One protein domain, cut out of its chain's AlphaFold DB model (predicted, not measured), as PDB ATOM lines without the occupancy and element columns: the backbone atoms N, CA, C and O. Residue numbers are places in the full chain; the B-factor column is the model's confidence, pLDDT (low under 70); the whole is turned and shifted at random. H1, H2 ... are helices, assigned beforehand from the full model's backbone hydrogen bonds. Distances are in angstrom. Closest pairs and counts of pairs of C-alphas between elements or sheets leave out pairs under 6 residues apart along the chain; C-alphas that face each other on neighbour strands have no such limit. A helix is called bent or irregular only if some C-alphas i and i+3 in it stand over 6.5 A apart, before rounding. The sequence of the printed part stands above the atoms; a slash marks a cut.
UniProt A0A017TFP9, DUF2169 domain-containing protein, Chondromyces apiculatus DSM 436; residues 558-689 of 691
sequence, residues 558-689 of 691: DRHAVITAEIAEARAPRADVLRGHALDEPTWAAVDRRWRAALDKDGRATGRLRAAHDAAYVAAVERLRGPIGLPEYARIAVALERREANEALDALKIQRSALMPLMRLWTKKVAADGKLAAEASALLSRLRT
ATOM      1  N   ASP A 558       8.850 -38.460 -36.807       90.31
ATOM      2  CA  ASP A 558       9.892 -38.627 -37.828       90.31
ATOM      3  C   ASP A 558       9.684 -39.909 -38.655       90.31
ATOM      4  O   ASP A 558       9.933 -39.925 -39.859       90.31
ATOM      5  N   ARG A 559       9.159 -40.979 -38.036       91.19
ATOM      6  CA  ARG A 559       8.808 -42.236 -38.723       91.19
ATOM      7  C   ARG A 559       7.554 -42.064 -39.581       91.19
ATOM      8  O   ARG A 559       7.528 -42.561 -40.700       91.19
ATOM      9  N   HIS A 560       6.553 -41.317 -39.105       94.00
ATOM     10  CA  HIS A 560       5.391 -40.929 -39.919       94.00
ATOM     11  C   HIS A 560       5.807 -40.090 -41.141       94.00
ATOM     12  O   HIS A 560       5.388 -40.404 -42.254       94.00
ATOM     13  N   ALA A 561       6.701 -39.113 -40.976       92.44
ATOM     14  CA  ALA A 561       7.220 -38.304 -42.078       92.44
ATOM     15  C   ALA A 561       7.976 -39.148 -43.125       92.44
ATOM     16  O   ALA A 561       7.738 -38.995 -44.324       92.44
ATOM     17  N   VAL A 562       8.834 -40.079 -42.682       93.50
ATOM     18  CA  VAL A 562       9.563 -41.016 -43.561       93.50
ATOM     19  C   VAL A 562       8.604 -41.922 -44.340       93.50
ATOM     20  O   VAL A 562       8.699 -41.979 -45.563       93.50
ATOM     21  N   ILE A 563       7.647 -42.574 -43.670       91.44
ATOM     22  CA  ILE A 563       6.673 -43.464 -44.330       91.44
ATOM     23  C   ILE A 563       5.811 -42.682 -45.331       91.44
ATOM     24  O   ILE A 563       5.552 -43.164 -46.432       91.44
ATOM     25  N   THR A 564       5.404 -41.455 -44.993       92.12
ATOM     26  CA  THR A 564       4.615 -40.606 -45.902       92.12
ATOM     27  C   THR A 564       5.406 -40.260 -47.169       92.12
ATOM     28  O   THR A 564       4.843 -40.309 -48.263       92.12
ATOM     29  N   ALA A 565       6.709 -39.982 -47.051       90.38
ATOM     30  CA  ALA A 565       7.584 -39.743 -48.199       90.38
ATOM     31  C   ALA A 565       7.835 -41.014 -49.033       90.38
ATOM     32  O   ALA A 565       7.861 -40.942 -50.257       90.38
ATOM     33  N   GLU A 566       7.982 -42.184 -48.405       90.44
ATOM     34  CA  GLU A 566       8.170 -43.463 -49.110       90.44
ATOM     35  C   GLU A 566       6.900 -43.916 -49.853       90.44
ATOM     36  O   GLU A 566       6.989 -44.412 -50.976       90.44
ATOM     37  N   ILE A 567       5.709 -43.675 -49.290       90.44
ATOM     38  CA  ILE A 567       4.425 -43.902 -49.975       90.44
ATOM     39  C   ILE A 567       4.259 -42.935 -51.157       90.44
ATOM     40  O   ILE A 567       3.838 -43.354 -52.235       90.44
ATOM     41  N   ALA A 568       4.599 -41.655 -50.980       86.94
ATOM     42  CA  ALA A 568       4.494 -40.639 -52.030       86.94
ATOM     43  C   ALA A 568       5.529 -40.800 -53.165       86.94
ATOM     44  O   ALA A 568       5.339 -40.247 -54.245       86.94
ATOM     45  N   GLU A 569       6.592 -41.580 -52.948       87.06
ATOM     46  CA  GLU A 569       7.573 -41.958 -53.976       87.06
ATOM     47  C   GLU A 569       7.030 -43.015 -54.959       87.06
ATOM     48  O   GLU A 569       7.579 -43.182 -56.044       87.06
ATOM     49  N   ALA A 570       5.984 -43.759 -54.576       80.25
ATOM     50  CA  ALA A 570       5.316 -44.795 -55.374       80.25
ATOM     51  C   ALA A 570       6.216 -45.917 -55.962       80.25
ATOM     52  O   ALA A 570       5.761 -46.702 -56.793       80.25
ATOM     53  N   ARG A 571       7.471 -46.058 -55.501       81.06
ATOM     54  CA  ARG A 571       8.421 -47.114 -55.932       81.06
ATOM     55  C   ARG A 571       7.987 -48.543 -55.592       81.06
ATOM     56  O   ARG A 571       8.529 -49.486 -56.161       81.06
ATOM     57  N   ALA A 572       7.055 -48.707 -54.658       81.00
ATOM     58  CA  ALA A 572       6.478 -49.986 -54.264       81.00
ATOM     59  C   ALA A 572       4.989 -49.800 -53.917       81.00
ATOM     60  O   ALA A 572       4.587 -48.691 -53.549       81.00
ATOM     61  N   PRO A 573       4.159 -50.859 -53.985       85.56
ATOM     62  CA  PRO A 573       2.780 -50.796 -53.517       85.56
ATOM     63  C   PRO A 573       2.713 -50.357 -52.050       85.56
ATOM     64  O   PRO A 573       3.468 -50.841 -51.206       85.56
ATOM     65  N   ARG A 574       1.764 -49.471 -51.721       87.19
ATOM     66  CA  ARG A 574       1.569 -48.923 -50.363       87.19
ATOM     67  C   ARG A 574       1.547 -50.005 -49.276       87.19
ATOM     68  O   ARG A 574       2.189 -49.844 -48.243       87.19
ATOM     69  N   ALA A 575       0.865 -51.122 -49.529       83.69
ATOM     70  CA  ALA A 575       0.768 -52.247 -48.601       83.69
ATOM     71  C   ALA A 575       2.112 -52.952 -48.327       83.69
ATOM     72  O   ALA A 575       2.269 -53.566 -47.273       83.69
ATOM     73  N   ASP A 576       3.079 -52.873 -49.246       86.94
ATOM     74  CA  ASP A 576       4.424 -53.429 -49.069       86.94
ATOM     75  C   ASP A 576       5.342 -52.443 -48.336       86.94
ATOM     76  O   ASP A 576       6.120 -52.866 -47.483       86.94
ATOM     77  N   VAL A 577       5.185 -51.131 -48.577       88.69
ATOM     78  CA  VAL A 577       5.847 -50.078 -47.781       88.69
ATOM     79  C   VAL A 577       5.414 -50.175 -46.315       88.69
ATOM     80  O   VAL A 577       6.262 -50.254 -45.429       88.69
ATOM     81  N   LEU A 578       4.106 -50.250 -46.042       89.25
ATOM     82  CA  LEU A 578       3.593 -50.378 -44.674       89.25
ATOM     83  C   LEU A 578       4.076 -51.661 -43.986       89.25
ATOM     84  O   LEU A 578       4.555 -51.595 -42.853       89.25
ATOM     85  N   ARG A 579       4.068 -52.801 -44.690       87.75
ATOM     86  CA  ARG A 579       4.603 -54.069 -44.163       87.75
ATOM     87  C   ARG A 579       6.106 -53.995 -43.880       87.75
ATOM     88  O   ARG A 579       6.543 -54.491 -42.848       87.75
ATOM     89  N   GLY A 580       6.882 -53.326 -44.736       87.25
ATOM     90  CA  GLY A 580       8.307 -53.057 -44.503       87.25
ATOM     91  C   GLY A 580       8.575 -52.214 -43.251       87.25
ATOM     92  O   GLY A 580       9.624 -52.351 -42.627       87.25
ATOM     93  N   HIS A 581       7.598 -51.405 -42.830       88.50
ATOM     94  CA  HIS A 581       7.605 -50.668 -41.562       88.50
ATOM     95  C   HIS A 581       6.857 -51.375 -40.422       88.50
ATOM     96  O   HIS A 581       6.639 -50.742 -39.392       88.50
ATOM     97  N   ALA A 582       6.489 -52.655 -40.558       88.56
ATOM     98  CA  ALA A 582       5.711 -53.422 -39.576       88.56
ATOM     99  C   ALA A 582       4.400 -52.723 -39.148       88.56
ATOM    100  O   ALA A 582       4.079 -52.627 -37.963       88.56
ATOM    101  N   LEU A 583       3.659 -52.194 -40.126       87.44
ATOM    102  CA  LEU A 583       2.347 -51.570 -39.954       87.44
ATOM    103  C   LEU A 583       1.333 -52.173 -40.930       87.44
ATOM    104  O   LEU A 583       1.675 -52.537 -42.057       87.44
ATOM    105  N   ASP A 584       0.069 -52.218 -40.517       88.19
ATOM    106  CA  ASP A 584      -1.063 -52.484 -41.401       88.19
ATOM    107  C   ASP A 584      -1.779 -51.177 -41.804       88.19
ATOM    108  O   ASP A 584      -1.518 -50.093 -41.271       88.19
ATOM    109  N   GLU A 585      -2.672 -51.263 -42.790       86.81
ATOM    110  CA  GLU A 585      -3.403 -50.099 -43.309       86.81
ATOM    111  C   GLU A 585      -4.340 -49.452 -42.252       86.81
ATOM    112  O   GLU A 585      -4.331 -48.224 -42.144       86.81
ATOM    113  N   PRO A 586      -5.085 -50.203 -41.407       84.81
ATOM    114  CA  PRO A 586      -5.812 -49.648 -40.258       84.81
ATOM    115  C   PRO A 586      -4.951 -48.855 -39.259       84.81
ATOM    116  O   PRO A 586      -5.311 -47.725 -38.909       84.81
ATOM    117  N   THR A 587      -3.819 -49.411 -38.810       84.69
ATOM    118  CA  THR A 587      -2.919 -48.757 -37.844       84.69
ATOM    119  C   THR A 587      -2.276 -47.528 -38.467       84.69
ATOM    120  O   THR A 587      -2.267 -46.460 -37.851       84.69
ATOM    121  N   TRP A 588      -1.815 -47.627 -39.717       91.31
ATOM    122  CA  TRP A 588      -1.279 -46.485 -40.452       91.31
ATOM    123  C   TRP A 588      -2.314 -45.366 -40.628       91.31
ATOM    124  O   TRP A 588      -2.012 -44.209 -40.341       91.31
ATOM    125  N   ALA A 589      -3.557 -45.686 -40.999       86.06
ATOM    126  CA  ALA A 589      -4.625 -44.693 -41.114       86.06
ATOM    127  C   ALA A 589      -4.942 -44.005 -39.770       86.06
ATOM    128  O   ALA A 589      -5.273 -42.819 -39.741       86.06
ATOM    129  N   ALA A 590      -4.817 -44.708 -38.639       84.94
ATOM    130  CA  ALA A 590      -4.942 -44.099 -37.315       84.94
ATOM    131  C   ALA A 590      -3.745 -43.193 -36.959       84.94
ATOM    132  O   ALA A 590      -3.950 -42.091 -36.442       84.94
ATOM    133  N   VAL A 591      -2.521 -43.619 -37.279       88.81
ATOM    134  CA  VAL A 591      -1.283 -42.846 -37.083       88.81
ATOM    135  C   VAL A 591      -1.274 -41.569 -37.933       88.81
ATOM    136  O   VAL A 591      -0.963 -40.501 -37.404       88.81
ATOM    137  N   ASP A 592      -1.672 -41.642 -39.206       91.62
ATOM    138  CA  ASP A 592      -1.739 -40.483 -40.107       91.62
ATOM    139  C   ASP A 592      -2.778 -39.456 -39.633       91.62
ATOM    140  O   ASP A 592      -2.466 -38.272 -39.501       91.62
ATOM    141  N   ARG A 593      -3.988 -39.907 -39.260       89.62
ATOM    142  CA  ARG A 593      -5.012 -39.029 -38.659       89.62
ATOM    143  C   ARG A 593      -4.497 -38.347 -37.385       89.62
ATOM    144  O   ARG A 593      -4.721 -37.147 -37.218       89.62
ATOM    145  N   ARG A 594      -3.781 -39.072 -36.509       91.19
ATOM    146  CA  ARG A 594      -3.181 -38.517 -35.279       91.19
ATOM    147  C   ARG A 594      -2.165 -37.420 -35.599       91.19
ATOM    148  O   ARG A 594      -2.263 -36.321 -35.051       91.19
ATOM    149  N   TRP A 595      -1.201 -37.700 -36.476       92.25
ATOM    150  CA  TRP A 595      -0.124 -36.753 -36.763       92.25
ATOM    151  C   TRP A 595      -0.584 -35.557 -37.595       92.25
ATOM    152  O   TRP A 595      -0.190 -34.438 -37.274       92.25
ATOM    153  N   ARG A 596      -1.493 -35.724 -38.564       88.50
ATOM    154  CA  ARG A 596      -2.072 -34.591 -39.317       88.50
ATOM    155  C   ARG A 596      -2.845 -33.636 -38.405       88.50
ATOM    156  O   ARG A 596      -2.577 -32.437 -38.425       88.50
ATOM    157  N   ALA A 597      -3.690 -34.154 -37.510       86.00
ATOM    158  CA  ALA A 597      -4.385 -33.329 -36.517       86.00
ATOM    159  C   ALA A 597      -3.416 -32.578 -35.576       86.00
ATOM    160  O   ALA A 597      -3.651 -31.414 -35.236       86.00
ATOM    161  N   ALA A 598      -2.301 -33.205 -35.182       87.81
ATOM    162  CA  ALA A 598      -1.258 -32.550 -34.391       87.81
ATOM    163  C   ALA A 598      -0.516 -31.455 -35.186       87.81
ATOM    164  O   ALA A 598      -0.298 -30.361 -34.663       87.81
ATOM    165  N   LEU A 599      -0.176 -31.718 -36.451       89.25
ATOM    166  CA  LEU A 599       0.518 -30.789 -37.348       89.25
ATOM    167  C   LEU A 599      -0.335 -29.567 -37.710       89.25
ATOM    168  O   LEU A 599       0.214 -28.476 -37.879       89.25
ATOM    169  N   ASP A 600      -1.657 -29.711 -37.814       83.31
ATOM    170  CA  ASP A 600      -2.588 -28.594 -38.030       83.31
ATOM    171  C   ASP A 600      -2.857 -27.778 -36.768       83.31
ATOM    172  O   ASP A 600      -3.004 -26.557 -36.851       83.31
ATOM    173  N   LYS A 601      -2.840 -28.408 -35.589       79.31
ATOM    174  CA  LYS A 601      -2.878 -27.691 -34.308       79.31
ATOM    175  C   LYS A 601      -1.593 -26.886 -34.074       79.31
ATOM    176  O   LYS A 601      -1.665 -25.717 -33.706       79.31
ATOM    177  N   ASP A 602      -0.427 -27.481 -34.328       85.38
ATOM    178  CA  ASP A 602       0.887 -26.834 -34.200       85.38
ATOM    179  C   ASP A 602       1.103 -25.715 -35.232       85.38
ATOM    180  O   ASP A 602       1.632 -24.657 -34.888       85.38
ATOM    181  N   GLY A 603       0.613 -25.895 -36.464       72.94
ATOM    182  CA  GLY A 603       0.658 -24.879 -37.523       72.94
ATOM    183  C   GLY A 603      -0.155 -23.609 -37.235       72.94
ATOM    184  O   GLY A 603       0.064 -22.598 -37.894       72.94
ATOM    185  N   ARG A 604      -1.060 -23.643 -36.246       67.62
ATOM    186  CA  ARG A 604      -1.806 -22.481 -35.723       67.62
ATOM    187  C   ARG A 604      -1.205 -21.918 -34.424       67.62
ATOM    188  O   ARG A 604      -1.786 -21.012 -33.835       67.62
ATOM    189  N   ALA A 605      -0.089 -22.481 -33.955       76.06
ATOM    190  CA  ALA A 605       0.547 -22.159 -32.681       76.06
ATOM    191  C   ALA A 605       2.028 -21.779 -32.870       76.06
ATOM    192  O   ALA A 605       2.323 -20.634 -33.197       76.06
ATOM    193  N   THR A 606       2.967 -22.708 -32.655       73.62
ATOM    194  CA  THR A 606       4.418 -22.430 -32.687       73.62
ATOM    195  C   THR A 606       5.140 -23.011 -33.904       73.62
ATOM    196  O   THR A 606       6.318 -22.714 -34.103       73.62
ATOM    197  N   GLY A 607       4.471 -23.833 -34.722       82.19
ATOM    198  CA  GLY A 607       5.037 -24.434 -35.935       82.19
ATOM    199  C   GLY A 607       6.227 -25.376 -35.696       82.19
ATOM    200  O   GLY A 607       6.977 -25.662 -36.635       82.19
ATOM    201  N   ARG A 608       6.458 -25.829 -34.455       86.31
ATOM    202  CA  ARG A 608       7.656 -26.594 -34.080       86.31
ATOM    203  C   ARG A 608       7.563 -28.051 -34.526       86.31
ATOM    204  O   ARG A 608       8.563 -28.584 -35.003       86.31
ATOM    205  N   LEU A 609       6.392 -28.677 -34.401       88.56
ATOM    206  CA  LEU A 609       6.162 -30.029 -34.925       88.56
ATOM    207  C   LEU A 609       6.149 -30.014 -36.458       88.56
ATOM    208  O   LEU A 609       6.762 -30.877 -37.078       88.56
ATOM    209  N   ARG A 610       5.543 -28.991 -37.075       90.88
ATOM    210  CA  ARG A 610       5.532 -28.808 -38.532       90.88
ATOM    211  C   ARG A 610       6.948 -28.673 -39.092       90.88
ATOM    212  O   ARG A 610       7.287 -29.376 -40.036       90.88
ATOM    213  N   ALA A 611       7.808 -27.875 -38.456       88.94
ATOM    214  CA  ALA A 611       9.210 -27.751 -38.854       88.94
ATOM    215  C   ALA A 611      10.035 -29.043 -38.658       88.94
ATOM    216  O   ALA A 611      10.970 -29.273 -39.422       88.94
ATOM    217  N   ALA A 612       9.712 -29.874 -37.658       91.62
ATOM    218  CA  ALA A 612      10.356 -31.177 -37.462       91.62
ATOM    219  C   ALA A 612       9.918 -32.188 -38.536       91.62
ATOM    220  O   ALA A 612      10.765 -32.792 -39.191       91.62
ATOM    221  N   HIS A 613       8.609 -32.293 -38.787       93.69
ATOM    222  CA  HIS A 613       8.047 -33.119 -39.857       93.69
ATOM    223  C   HIS A 613       8.594 -32.724 -41.233       93.69
ATOM    224  O   HIS A 613       9.025 -33.590 -41.984       93.69
ATOM    225  N   ASP A 614       8.626 -31.428 -41.562       92.44
ATOM    226  CA  ASP A 614       9.156 -30.946 -42.843       92.44
ATOM    227  C   ASP A 614      10.634 -31.332 -43.032       92.44
ATOM    228  O   ASP A 614      11.026 -31.757 -44.118       92.44
ATOM    229  N   ALA A 615      11.447 -31.248 -41.972       93.19
ATOM    230  CA  ALA A 615      12.842 -31.680 -42.004       93.19
ATOM    231  C   ALA A 615      12.980 -33.202 -42.192       93.19
ATOM    232  O   ALA A 615      13.761 -33.643 -43.034       93.19
ATOM    233  N   ALA A 616      12.205 -34.007 -41.455       93.50
ATOM    234  CA  ALA A 616      12.224 -35.466 -41.566       93.50
ATOM    235  C   ALA A 616      11.707 -35.964 -42.931       93.50
ATOM    236  O   ALA A 616      12.285 -36.887 -43.506       93.50
ATOM    237  N   TYR A 617      10.672 -35.318 -43.481       93.88
ATOM    238  CA  TYR A 617      10.106 -35.620 -44.798       93.88
ATOM    239  C   TYR A 617      11.112 -35.318 -45.915       93.88
ATOM    240  O   TYR A 617      11.398 -36.182 -46.743       93.88
ATOM    241  N   VAL A 618      11.710 -34.119 -45.926       93.62
ATOM    242  CA  VAL A 618      12.710 -33.764 -46.948       93.62
ATOM    243  C   VAL A 618      13.950 -34.653 -46.826       93.62
ATOM    244  O   VAL A 618      14.423 -35.145 -47.844       93.62
ATOM    245  N   ALA A 619      14.413 -34.975 -45.614       93.44
ATOM    246  CA  ALA A 619      15.524 -35.912 -45.415       93.44
ATOM    247  C   ALA A 619      15.211 -37.354 -45.878       93.44
ATOM    248  O   ALA A 619      16.130 -38.115 -46.187       93.44
ATOM    249  N   ALA A 620      13.936 -37.753 -45.938       92.44
ATOM    250  CA  ALA A 620      13.514 -39.017 -46.540       92.44
ATOM    251  C   ALA A 620      13.544 -38.948 -48.077       92.44
ATOM    252  O   ALA A 620      14.116 -39.832 -48.714       92.44
ATOM    253  N   VAL A 621      13.031 -37.864 -48.673       91.12
ATOM    254  CA  VAL A 621      13.129 -37.610 -50.124       91.12
ATOM    255  C   VAL A 621      14.597 -37.553 -50.571       91.12
ATOM    256  O   VAL A 621      14.974 -38.223 -51.530       91.12
ATOM    257  N   GLU A 622      15.463 -36.850 -49.836       92.50
ATOM    258  CA  GLU A 622      16.906 -36.778 -50.111       92.50
ATOM    259  C   GLU A 622      17.608 -38.143 -49.996       92.50
ATOM    260  O   GLU A 622      18.573 -38.398 -50.717       92.50
ATOM    261  N   ARG A 623      17.109 -39.059 -49.154       92.12
ATOM    262  CA  ARG A 623      17.605 -40.445 -49.063       92.12
ATOM    263  C   ARG A 623      17.173 -41.301 -50.257       92.12
ATOM    264  O   ARG A 623      17.934 -42.158 -50.694       92.12
ATOM    265  N   LEU A 624      15.966 -41.080 -50.777       87.12
ATOM    266  CA  LEU A 624      15.402 -41.831 -51.905       87.12
ATOM    267  C   LEU A 624      15.955 -41.358 -53.258       87.12
ATOM    268  O   LEU A 624      16.174 -42.177 -54.155       87.12
ATOM    269  N   ARG A 625      16.153 -40.045 -53.419       88.94
ATOM    270  CA  ARG A 625      16.486 -39.369 -54.688       88.94
ATOM    271  C   ARG A 625      17.932 -38.870 -54.768       88.94
ATOM    272  O   ARG A 625      18.454 -38.715 -55.869       88.94
ATOM    273  N   GLY A 626      18.576 -38.626 -53.630       89.88
ATOM    274  CA  GLY A 626      19.825 -37.866 -53.520       89.88
ATOM    275  C   GLY A 626      19.584 -36.443 -52.987       89.88
ATOM    276  O   GLY A 626      18.464 -35.933 -53.092       89.88
ATOM    277  N   PRO A 627      20.616 -35.798 -52.407       91.81
ATOM    278  CA  PRO A 627      20.492 -34.502 -51.738       91.81
ATOM    279  C   PRO A 627      19.990 -33.415 -52.690       91.81
ATOM    280  O   PRO A 627      20.343 -33.404 -53.870       91.81
ATOM    281  N   ILE A 628      19.186 -32.486 -52.174       91.50
ATOM    282  CA  ILE A 628      18.611 -31.398 -52.965       91.50
ATOM    283  C   ILE A 628      19.557 -30.194 -52.908       91.50
ATOM    284  O   ILE A 628      19.959 -29.727 -51.842       91.50
ATOM    285  N   GLY A 629      19.962 -29.698 -54.075       92.62
ATOM    286  CA  GLY A 629      20.918 -28.597 -54.183       92.62
ATOM    287  C   GLY A 629      20.283 -27.211 -54.029       92.62
ATOM    288  O   GLY A 629      19.134 -26.994 -54.410       92.62
ATOM    289  N   LEU A 630      21.076 -26.221 -53.597       91.06
ATOM    290  CA  LEU A 630      20.690 -24.803 -53.686       91.06
ATOM    291  C   LEU A 630      20.248 -24.385 -55.115       91.06
ATOM    292  O   LEU A 630      19.239 -23.685 -55.224       91.06
ATOM    293  N   PRO A 631      20.902 -24.833 -56.213       91.88
ATOM    294  CA  PRO A 631      20.428 -24.547 -57.570       91.88
ATOM    295  C   PRO A 631      19.069 -25.178 -57.898       91.88
ATOM    296  O   PRO A 631      18.356 -24.674 -58.758       91.88
ATOM    297  N   GLU A 632      18.703 -26.278 -57.238       92.12
ATOM    298  CA  GLU A 632      17.444 -26.992 -57.477       92.12
ATOM    299  C   GLU A 632      16.297 -26.325 -56.717       92.12
ATOM    300  O   GLU A 632      15.267 -26.026 -57.312       92.12
ATOM    301  N   TYR A 633      16.526 -25.972 -55.446       93.31
ATOM    302  CA  TYR A 633      15.638 -25.094 -54.680       93.31
ATOM    303  C   TYR A 633      15.331 -23.791 -55.434       93.31
ATOM    304  O   TYR A 633      14.171 -23.403 -55.544       93.31
ATOM    305  N   ALA A 634      16.352 -23.141 -56.002       92.00
ATOM    306  CA  ALA A 634      16.175 -21.892 -56.736       92.00
ATOM    307  C   ALA A 634      15.330 -22.056 -58.016       92.00
ATOM    308  O   ALA A 634      14.499 -21.197 -58.297       92.00
ATOM    309  N   ARG A 635      15.477 -23.170 -58.757       92.25
ATOM    310  CA  ARG A 635      14.584 -23.491 -59.889       92.25
ATOM    311  C   ARG A 635      13.144 -23.704 -59.429       92.25
ATOM    312  O   ARG A 635      12.243 -23.138 -60.033       92.25
ATOM    313  N   ILE A 636      12.924 -24.462 -58.351       92.75
ATOM    314  CA  ILE A 636      11.581 -24.701 -57.793       92.75
ATOM    315  C   ILE A 636      10.936 -23.380 -57.344       92.75
ATOM    316  O   ILE A 636       9.746 -23.180 -57.561       92.75
ATOM    317  N   ALA A 637      11.709 -22.463 -56.754       90.69
ATOM    318  CA  ALA A 637      11.222 -21.150 -56.337       90.69
ATOM    319  C   ALA A 637      10.812 -20.260 -57.528       90.69
ATOM    320  O   ALA A 637       9.712 -19.713 -57.511       90.69
ATOM    321  N   VAL A 638      11.630 -20.167 -58.585       92.00
ATOM    322  CA  VAL A 638      11.268 -19.397 -59.796       92.00
ATOM    323  C   VAL A 638      10.094 -20.043 -60.542       92.00
ATOM    324  O   VAL A 638       9.174 -19.343 -60.955       92.00
ATOM    325  N   ALA A 639      10.046 -21.374 -60.637       90.12
ATOM    326  CA  ALA A 639       8.896 -22.077 -61.204       90.12
ATOM    327  C   ALA A 639       7.615 -21.862 -60.376       90.12
ATOM    328  O   ALA A 639       6.529 -21.754 -60.934       90.12
ATOM    329  N   LEU A 640       7.707 -21.737 -59.047       89.44
ATOM    330  CA  LEU A 640       6.564 -21.386 -58.197       89.44
ATOM    331  C   LEU A 640       6.062 -19.958 -58.454       89.44
ATOM    332  O   LEU A 640       4.852 -19.743 -58.464       89.44
ATOM    333  N   GLU A 641       6.960 -19.012 -58.732       89.06
ATOM    334  CA  GLU A 641       6.606 -17.652 -59.167       89.06
ATOM    335  C   GLU A 641       5.905 -17.657 -60.541       89.06
ATOM    336  O   GLU A 641       4.927 -16.931 -60.726       89.06
ATOM    337  N   ARG A 642       6.330 -18.534 -61.465       88.50
ATOM    338  CA  ARG A 642       5.702 -18.752 -62.787       88.50
ATOM    339  C   ARG A 642       4.443 -19.641 -62.766       88.50
ATOM    340  O   ARG A 642       3.738 -19.714 -63.762       88.50
ATOM    341  N   ARG A 643       4.108 -20.258 -61.621       86.75
ATOM    342  CA  ARG A 643       3.055 -21.294 -61.415       86.75
ATOM    343  C   ARG A 643       3.348 -22.686 -62.009       86.75
ATOM    344  O   ARG A 643       2.520 -23.585 -61.897       86.75
ATOM    345  N   GLU A 644       4.556 -22.901 -62.513       90.88
ATOM    346  CA  GLU A 644       5.082 -24.126 -63.140       90.88
ATOM    347  C   GLU A 644       5.706 -25.114 -62.123       90.88
ATOM    348  O   GLU A 644       6.355 -26.091 -62.492       90.88
ATOM    349  N   ALA A 645       5.543 -24.881 -60.812       86.31
ATOM    350  CA  ALA A 645       6.243 -25.624 -59.752       86.31
ATOM    351  C   ALA A 645       6.118 -27.158 -59.833       86.31
ATOM    352  O   ALA A 645       7.056 -27.860 -59.460       86.31
ATOM    353  N   ASN A 646       4.987 -27.683 -60.314       87.88
ATOM    354  CA  ASN A 646       4.805 -29.126 -60.504       87.88
ATOM    355  C   ASN A 646       5.746 -29.680 -61.582       87.88
ATOM    356  O   ASN A 646       6.378 -30.707 -61.364       87.88
ATOM    357  N   GLU A 647       5.886 -28.978 -62.705       87.75
ATOM    358  CA  GLU A 647       6.717 -29.395 -63.839       87.75
ATOM    359  C   GLU A 647       8.203 -29.320 -63.481       87.75
ATOM    360  O   GLU A 647       8.967 -30.241 -63.769       87.75
ATOM    361  N   ALA A 648       8.608 -28.282 -62.742       89.50
ATOM    362  CA  ALA A 648       9.962 -28.181 -62.201       89.50
ATOM    363  C   ALA A 648      10.289 -29.302 -61.195       89.50
ATOM    364  O   ALA A 648      11.423 -29.784 -61.165       89.50
ATOM    365  N   LEU A 649       9.321 -29.743 -60.383       90.00
ATOM    366  CA  LEU A 649       9.499 -30.874 -59.468       90.00
ATOM    367  C   LEU A 649       9.577 -32.207 -60.217       90.00
ATOM    368  O   LEU A 649      10.504 -32.979 -59.964       90.00
ATOM    369  N   ASP A 650       8.688 -32.443 -61.184       89.06
ATOM    370  CA  ASP A 650       8.704 -33.639 -62.030       89.06
ATOM    371  C   ASP A 650      10.031 -33.749 -62.809       89.06
ATOM    372  O   ASP A 650      10.680 -34.799 -62.800       89.06
ATOM    373  N   ALA A 651      10.505 -32.645 -63.403       90.31
ATOM    374  CA  ALA A 651      11.786 -32.568 -64.112       90.31
ATOM    375  C   ALA A 651      12.999 -32.818 -63.194       90.31
ATOM    376  O   ALA A 651      13.985 -33.433 -63.607       90.31
ATOM    377  N   LEU A 652      12.926 -32.391 -61.927       90.06
ATOM    378  CA  LEU A 652      13.929 -32.695 -60.898       90.06
ATOM    379  C   LEU A 652      13.775 -34.102 -60.290       90.06
ATOM    380  O   LEU A 652      14.636 -34.509 -59.498       90.06
ATOM    381  N   LYS A 653      12.723 -34.846 -60.659       89.69
ATOM    382  CA  LYS A 653      12.314 -36.136 -60.079       89.69
ATOM    383  C   LYS A 653      12.087 -36.050 -58.568       89.69
ATOM    384  O   LYS A 653      12.562 -36.889 -57.808       89.69
ATOM    385  N   ILE A 654      11.399 -34.996 -58.138       90.94
ATOM    386  CA  ILE A 654      10.995 -34.750 -56.752       90.94
ATOM    387  C   ILE A 654       9.469 -34.849 -56.685       90.94
ATOM    388  O   ILE A 654       8.762 -34.320 -57.535       90.94
ATOM    389  N   GLN A 655       8.953 -35.520 -55.659       90.50
ATOM    390  CA  GLN A 655       7.515 -35.700 -55.448       90.50
ATOM    391  C   GLN A 655       6.789 -34.348 -55.363       90.50
ATOM    392  O   GLN A 655       7.198 -33.473 -54.597       90.50
ATOM    393  N   ARG A 656       5.651 -34.195 -56.051       91.06
ATOM    394  CA  ARG A 656       4.833 -32.965 -55.986       91.06
ATOM    395  C   ARG A 656       4.375 -32.626 -54.555       91.06
ATOM    396  O   ARG A 656       4.344 -31.459 -54.171       91.06
ATOM    397  N   SER A 657       4.125 -33.640 -53.721       90.25
ATOM    398  CA  SER A 657       3.830 -33.496 -52.283       90.25
ATOM    399  C   SER A 657       4.965 -32.854 -51.469       90.25
ATOM    400  O   SER A 657       4.706 -32.237 -50.433       90.25
ATOM    401  N   ALA A 658       6.215 -32.950 -51.932       91.50
ATOM    402  CA  ALA A 658       7.372 -32.375 -51.254       91.50
ATOM    403  C   ALA A 658       7.470 -30.847 -51.405       91.50
ATOM    404  O   ALA A 658       8.199 -30.238 -50.623       91.50
ATOM    405  N   LEU A 659       6.739 -30.219 -52.343       91.56
ATOM    406  CA  LEU A 659       6.815 -28.780 -52.650       91.56
ATOM    407  C   LEU A 659       6.799 -27.901 -51.391       91.56
ATOM    408  O   LEU A 659       7.707 -27.103 -51.160       91.56
ATOM    409  N   MET A 660       5.768 -28.063 -50.562       92.88
ATOM    410  CA  MET A 660       5.535 -27.183 -49.417       92.88
ATOM    411  C   MET A 660       6.454 -27.478 -48.214       92.88
ATOM    412  O   MET A 660       6.963 -26.511 -47.641       92.88
ATOM    413  N   PRO A 661       6.735 -28.745 -47.833       93.00
ATOM    414  CA  PRO A 661       7.810 -29.065 -46.889       93.00
ATOM    415  C   PRO A 661       9.181 -28.522 -47.319       93.00
ATOM    416  O   PRO A 661       9.857 -27.861 -46.530       93.00
ATOM    417  N   LEU A 662       9.562 -28.729 -48.585       93.00
ATOM    418  CA  LEU A 662      10.828 -28.274 -49.167       93.00
ATOM    419  C   LEU A 662      10.930 -26.749 -49.121       93.00
ATOM    420  O   LEU A 662      11.911 -26.225 -48.595       93.00
ATOM    421  N   MET A 663       9.907 -26.032 -49.597       93.88
ATOM    422  CA  MET A 663       9.904 -24.568 -49.638       93.88
ATOM    423  C   MET A 663      10.012 -23.951 -48.236       93.88
ATOM    424  O   MET A 663      10.802 -23.026 -48.032       93.88
ATOM    425  N   ARG A 664       9.292 -24.492 -47.240       93.06
ATOM    426  CA  ARG A 664       9.380 -24.034 -45.839       93.06
ATOM    427  C   ARG A 664      10.748 -24.320 -45.222       93.06
ATOM    428  O   ARG A 664      11.331 -23.430 -44.598       93.06
ATOM    429  N   LEU A 665      11.277 -25.532 -45.409       94.00
ATOM    430  CA  LEU A 665      12.581 -25.927 -44.877       94.00
ATOM    431  C   LEU A 665      13.710 -25.081 -45.477       94.00
ATOM    432  O   LEU A 665      14.545 -24.558 -44.739       94.00
ATOM    433  N   TRP A 666      13.719 -24.905 -46.800       92.12
ATOM    434  CA  TRP A 666      14.746 -24.127 -47.484       92.12
ATOM    435  C   TRP A 666      14.630 -22.628 -47.222       92.12
ATOM    436  O   TRP A 666      15.653 -22.016 -46.944       92.12
ATOM    437  N   THR A 667      13.427 -22.047 -47.173       88.62
ATOM    438  CA  THR A 667      13.248 -20.641 -46.753       88.62
ATOM    439  C   THR A 667      13.862 -20.402 -45.368       88.62
ATOM    440  O   THR A 667      14.607 -19.443 -45.170       88.62
ATOM    441  N   LYS A 668      13.634 -21.318 -44.413       88.94
ATOM    442  CA  LYS A 668      14.227 -21.249 -43.066       88.94
ATOM    443  C   LYS A 668      15.750 -21.447 -43.069       88.94
ATOM    444  O   LYS A 668      16.445 -20.768 -42.321       88.94
ATOM    445  N   LYS A 669      16.270 -22.354 -43.903       90.38
ATOM    446  CA  LYS A 669      17.709 -22.628 -44.083       90.38
ATOM    447  C   LYS A 669      18.447 -21.426 -44.686       90.38
ATOM    448  O   LYS A 669      19.508 -21.059 -44.198       90.38
ATOM    449  N   VAL A 670      17.846 -20.783 -45.689       91.06
ATOM    450  CA  VAL A 670      18.314 -19.543 -46.329       91.06
ATOM    451  C   VAL A 670      18.307 -18.383 -45.331       91.06
ATOM    452  O   VAL A 670      19.304 -17.683 -45.212       91.06
ATOM    453  N   ALA A 671      17.236 -18.209 -44.554       87.50
ATOM    454  CA  ALA A 671      17.148 -17.144 -43.550       87.50
ATOM    455  C   ALA A 671      18.123 -17.305 -42.361       87.50
ATOM    456  O   ALA A 671      18.368 -16.338 -41.643       87.50
ATOM    457  N   ALA A 672      18.664 -18.508 -42.134       88.56
ATOM    458  CA  ALA A 672      19.580 -18.805 -41.030       88.56
ATOM    459  C   ALA A 672      21.075 -18.640 -41.379       88.56
ATOM    460  O   ALA A 672      21.896 -18.548 -40.468       88.56
ATOM    461  N   ASP A 673      21.437 -18.598 -42.665       92.00
ATOM    462  CA  ASP A 673      22.821 -18.465 -43.139       92.00
ATOM    463  C   ASP A 673      22.920 -17.315 -44.154       92.00
ATOM    464  O   ASP A 673      22.500 -17.430 -45.305       92.00
ATOM    465  N   GLY A 674      23.521 -16.199 -43.731       84.44
ATOM    466  CA  GLY A 674      23.679 -15.001 -44.562       84.44
ATOM    467  C   GLY A 674      24.559 -15.189 -45.805       84.44
ATOM    468  O   GLY A 674      24.384 -14.460 -46.782       84.44
ATOM    469  N   LYS A 675      25.470 -16.174 -45.821       89.44
ATOM    470  CA  LYS A 675      26.257 -16.516 -47.018       89.44
ATOM    471  C   LYS A 675      25.394 -17.299 -48.002       89.44
ATOM    472  O   LYS A 675      25.346 -16.951 -49.180       89.44
ATOM    473  N   LEU A 676      24.660 -18.296 -47.509       89.00
ATOM    474  CA  LEU A 676      23.715 -19.067 -48.317       89.00
ATOM    475  C   LEU A 676      22.573 -18.178 -48.846       89.00
ATOM    476  O   LEU A 676      22.136 -18.373 -49.975       89.00
ATOM    477  N   ALA A 677      22.156 -17.147 -48.102       85.94
ATOM    478  CA  ALA A 677      21.221 -16.120 -48.570       85.94
ATOM    479  C   ALA A 677      21.768 -15.271 -49.727       85.94
ATOM    480  O   ALA A 677      21.052 -15.037 -50.703       85.94
ATOM    481  N   ALA A 678      23.033 -14.843 -49.662       86.69
ATOM    482  CA  ALA A 678      23.673 -14.114 -50.755       86.69
ATOM    483  C   ALA A 678      23.813 -14.986 -52.017       86.69
ATOM    484  O   ALA A 678      23.486 -14.542 -53.119       86.69
ATOM    485  N   GLU A 679      24.228 -16.248 -51.856       89.44
ATOM    486  CA  GLU A 679      24.321 -17.222 -52.952       89.44
ATOM    487  C   GLU A 679      22.942 -17.541 -53.555       89.44
ATOM    488  O   GLU A 679      22.795 -17.545 -54.778       89.44
ATOM    489  N   ALA A 680      21.911 -17.728 -52.721       89.00
ATOM    490  CA  ALA A 680      20.532 -17.944 -53.159       89.00
ATOM    491  C   ALA A 680      19.991 -16.748 -53.951       89.00
ATOM    492  O   ALA A 680      19.470 -16.927 -55.048       89.00
ATOM    493  N   SER A 681      20.153 -15.528 -53.429       85.94
ATOM    494  CA  SER A 681      19.681 -14.301 -54.078       85.94
ATOM    495  C   SER A 681      20.343 -14.091 -55.446       85.94
ATOM    496  O   SER A 681      19.660 -13.830 -56.440       85.94
ATOM    497  N   ALA A 682      21.660 -14.305 -55.541       88.88
ATOM    498  CA  ALA A 682      22.398 -14.209 -56.799       88.88
ATOM    499  C   ALA A 682      21.961 -15.265 -57.833       88.88
ATOM    500  O   ALA A 682      21.922 -14.975 -59.030       88.88
ATOM    501  N   LEU A 683      21.621 -16.482 -57.392       89.62
ATOM    502  CA  LEU A 683      21.192 -17.567 -58.278       89.62
ATOM    503  C   LEU A 683      19.731 -17.389 -58.732       89.62
ATOM    504  O   LEU A 683      19.452 -17.534 -59.920       89.62
ATOM    505  N   LEU A 684      18.830 -16.968 -57.835       89.31
ATOM    506  CA  LEU A 684      17.454 -16.567 -58.169       89.31
ATOM    507  C   LEU A 684      17.432 -15.401 -59.166       89.31
ATOM    508  O   LEU A 684      16.721 -15.463 -60.163       89.31
ATOM    509  N   SER A 685      18.258 -14.375 -58.943       86.88
ATOM    510  CA  SER A 685      18.368 -13.228 -59.855       86.88
ATOM    511  C   SER A 685      18.790 -13.660 -61.259       86.88
ATOM    512  O   SER A 685      18.207 -13.200 -62.229       86.88
ATOM    513  N   ARG A 686      19.745 -14.595 -61.376       90.88
ATOM    514  CA  ARG A 686      20.161 -15.158 -62.671       90.88
ATOM    515  C   ARG A 686      19.048 -15.960 -63.345       90.88
ATOM    516  O   ARG A 686      18.818 -15.764 -64.533       90.88
ATOM    517  N   LEU A 687      18.355 -16.829 -62.604       88.94
ATOM    518  CA  LEU A 687      17.262 -17.649 -63.143       88.94
ATOM    519  C   LEU A 687      16.039 -16.824 -63.572       88.94
ATOM    520  O   LEU A 687      15.321 -17.258 -64.458       88.94
ATOM    521  N   ARG A 688      15.822 -15.631 -63.004       86.19
ATOM    522  CA  ARG A 688      14.804 -14.667 -63.468       86.19
ATOM    523  C   ARG A 688      15.248 -13.798 -64.660       86.19
ATOM    524  O   ARG A 688      14.479 -12.952 -65.094       86.19
ATOM    525  N   THR A 689      16.487 -13.948 -65.134       80.44
ATOM    526  CA  THR A 689      17.047 -13.229 -66.303       80.44
ATOM    527  C   THR A 689      17.447 -14.164 -67.447       80.44
ATOM    528  O   THR A 689      18.107 -13.745 -68.395       80.44
TER     529      THR A 689
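This is residues 558 to 689 of the 691 residues of the protein "DUF2169 domain-containing protein" of Chondromyces apiculatus DSM 436 (UniProt A0A017TFP9). Two lobes of crossed helices lie end to end: H1 to H4 make one, H5 to H8 the other, and they join where H7 crosses H4 in the middle. H2 and H8 lie toward opposite ends. The printed part has 132 residues with eight named helices, H1 to H8 in chain order, and no named strand; its class is all helix. It is compact, with a radius of gyration of the C-alphas of 16.1 A and spans of 50 by 34 by 24 A.

H1, residues 558 to 568, and H2, residues 574 to 580, form a helical hairpin; their closest C-alphas, of Ile 567 and Arg 574, are 5.8 A apart. H3, residues 585 to 602, only just touches H1, with 3 pairs of C-alphas within 8 A, the closest His 560 and Asp 592 at 7.1 A. H4, residues 608 to 625, touches H1 at a steep tilt of 48 degrees, the closest C-alphas being Ala 561 and Tyr 617 at 4.8 A. H5, residues 630 to 642, is apart from H4 and touches H6, residues 645 to 651, with C-alphas 639 and 645 closest at 4.7 A. H7, residues 656 to 672, is the hub, touching H4, H5, H6 and H8, residues 674 to 687, the last only at the corner. H7 touches H4 at a steep tilt of 66 degrees; the closest C-alphas, of Asp 614 and Pro 661, are 4.7 A apart. H8 touches H5, with C-alphas 634 and 684 closest at 5.7 A. Every O i to N i+4 pair is within hydrogen-bond range in H1 to H6 and H8, and 11 of 13 in H7.

H1 begins at C-alpha 558 (9.892, -38.627, -37.828). H3 is 25.4 A long, H4 25.8 A and H7 25.3 A. H7 is irregular, C-alphas 657 and 660 being 7.1 A apart, with a kink of 28 degrees near residue 663. H8 ends at C-alpha 687 (17.262, -17.649, -63.143).

The C-alphas farthest apart, of Pro 586 and Thr 689, are 50.3 A apart. The printed part has no cut, its seven links are tight, and residue 604 alone has pLDDT under 70.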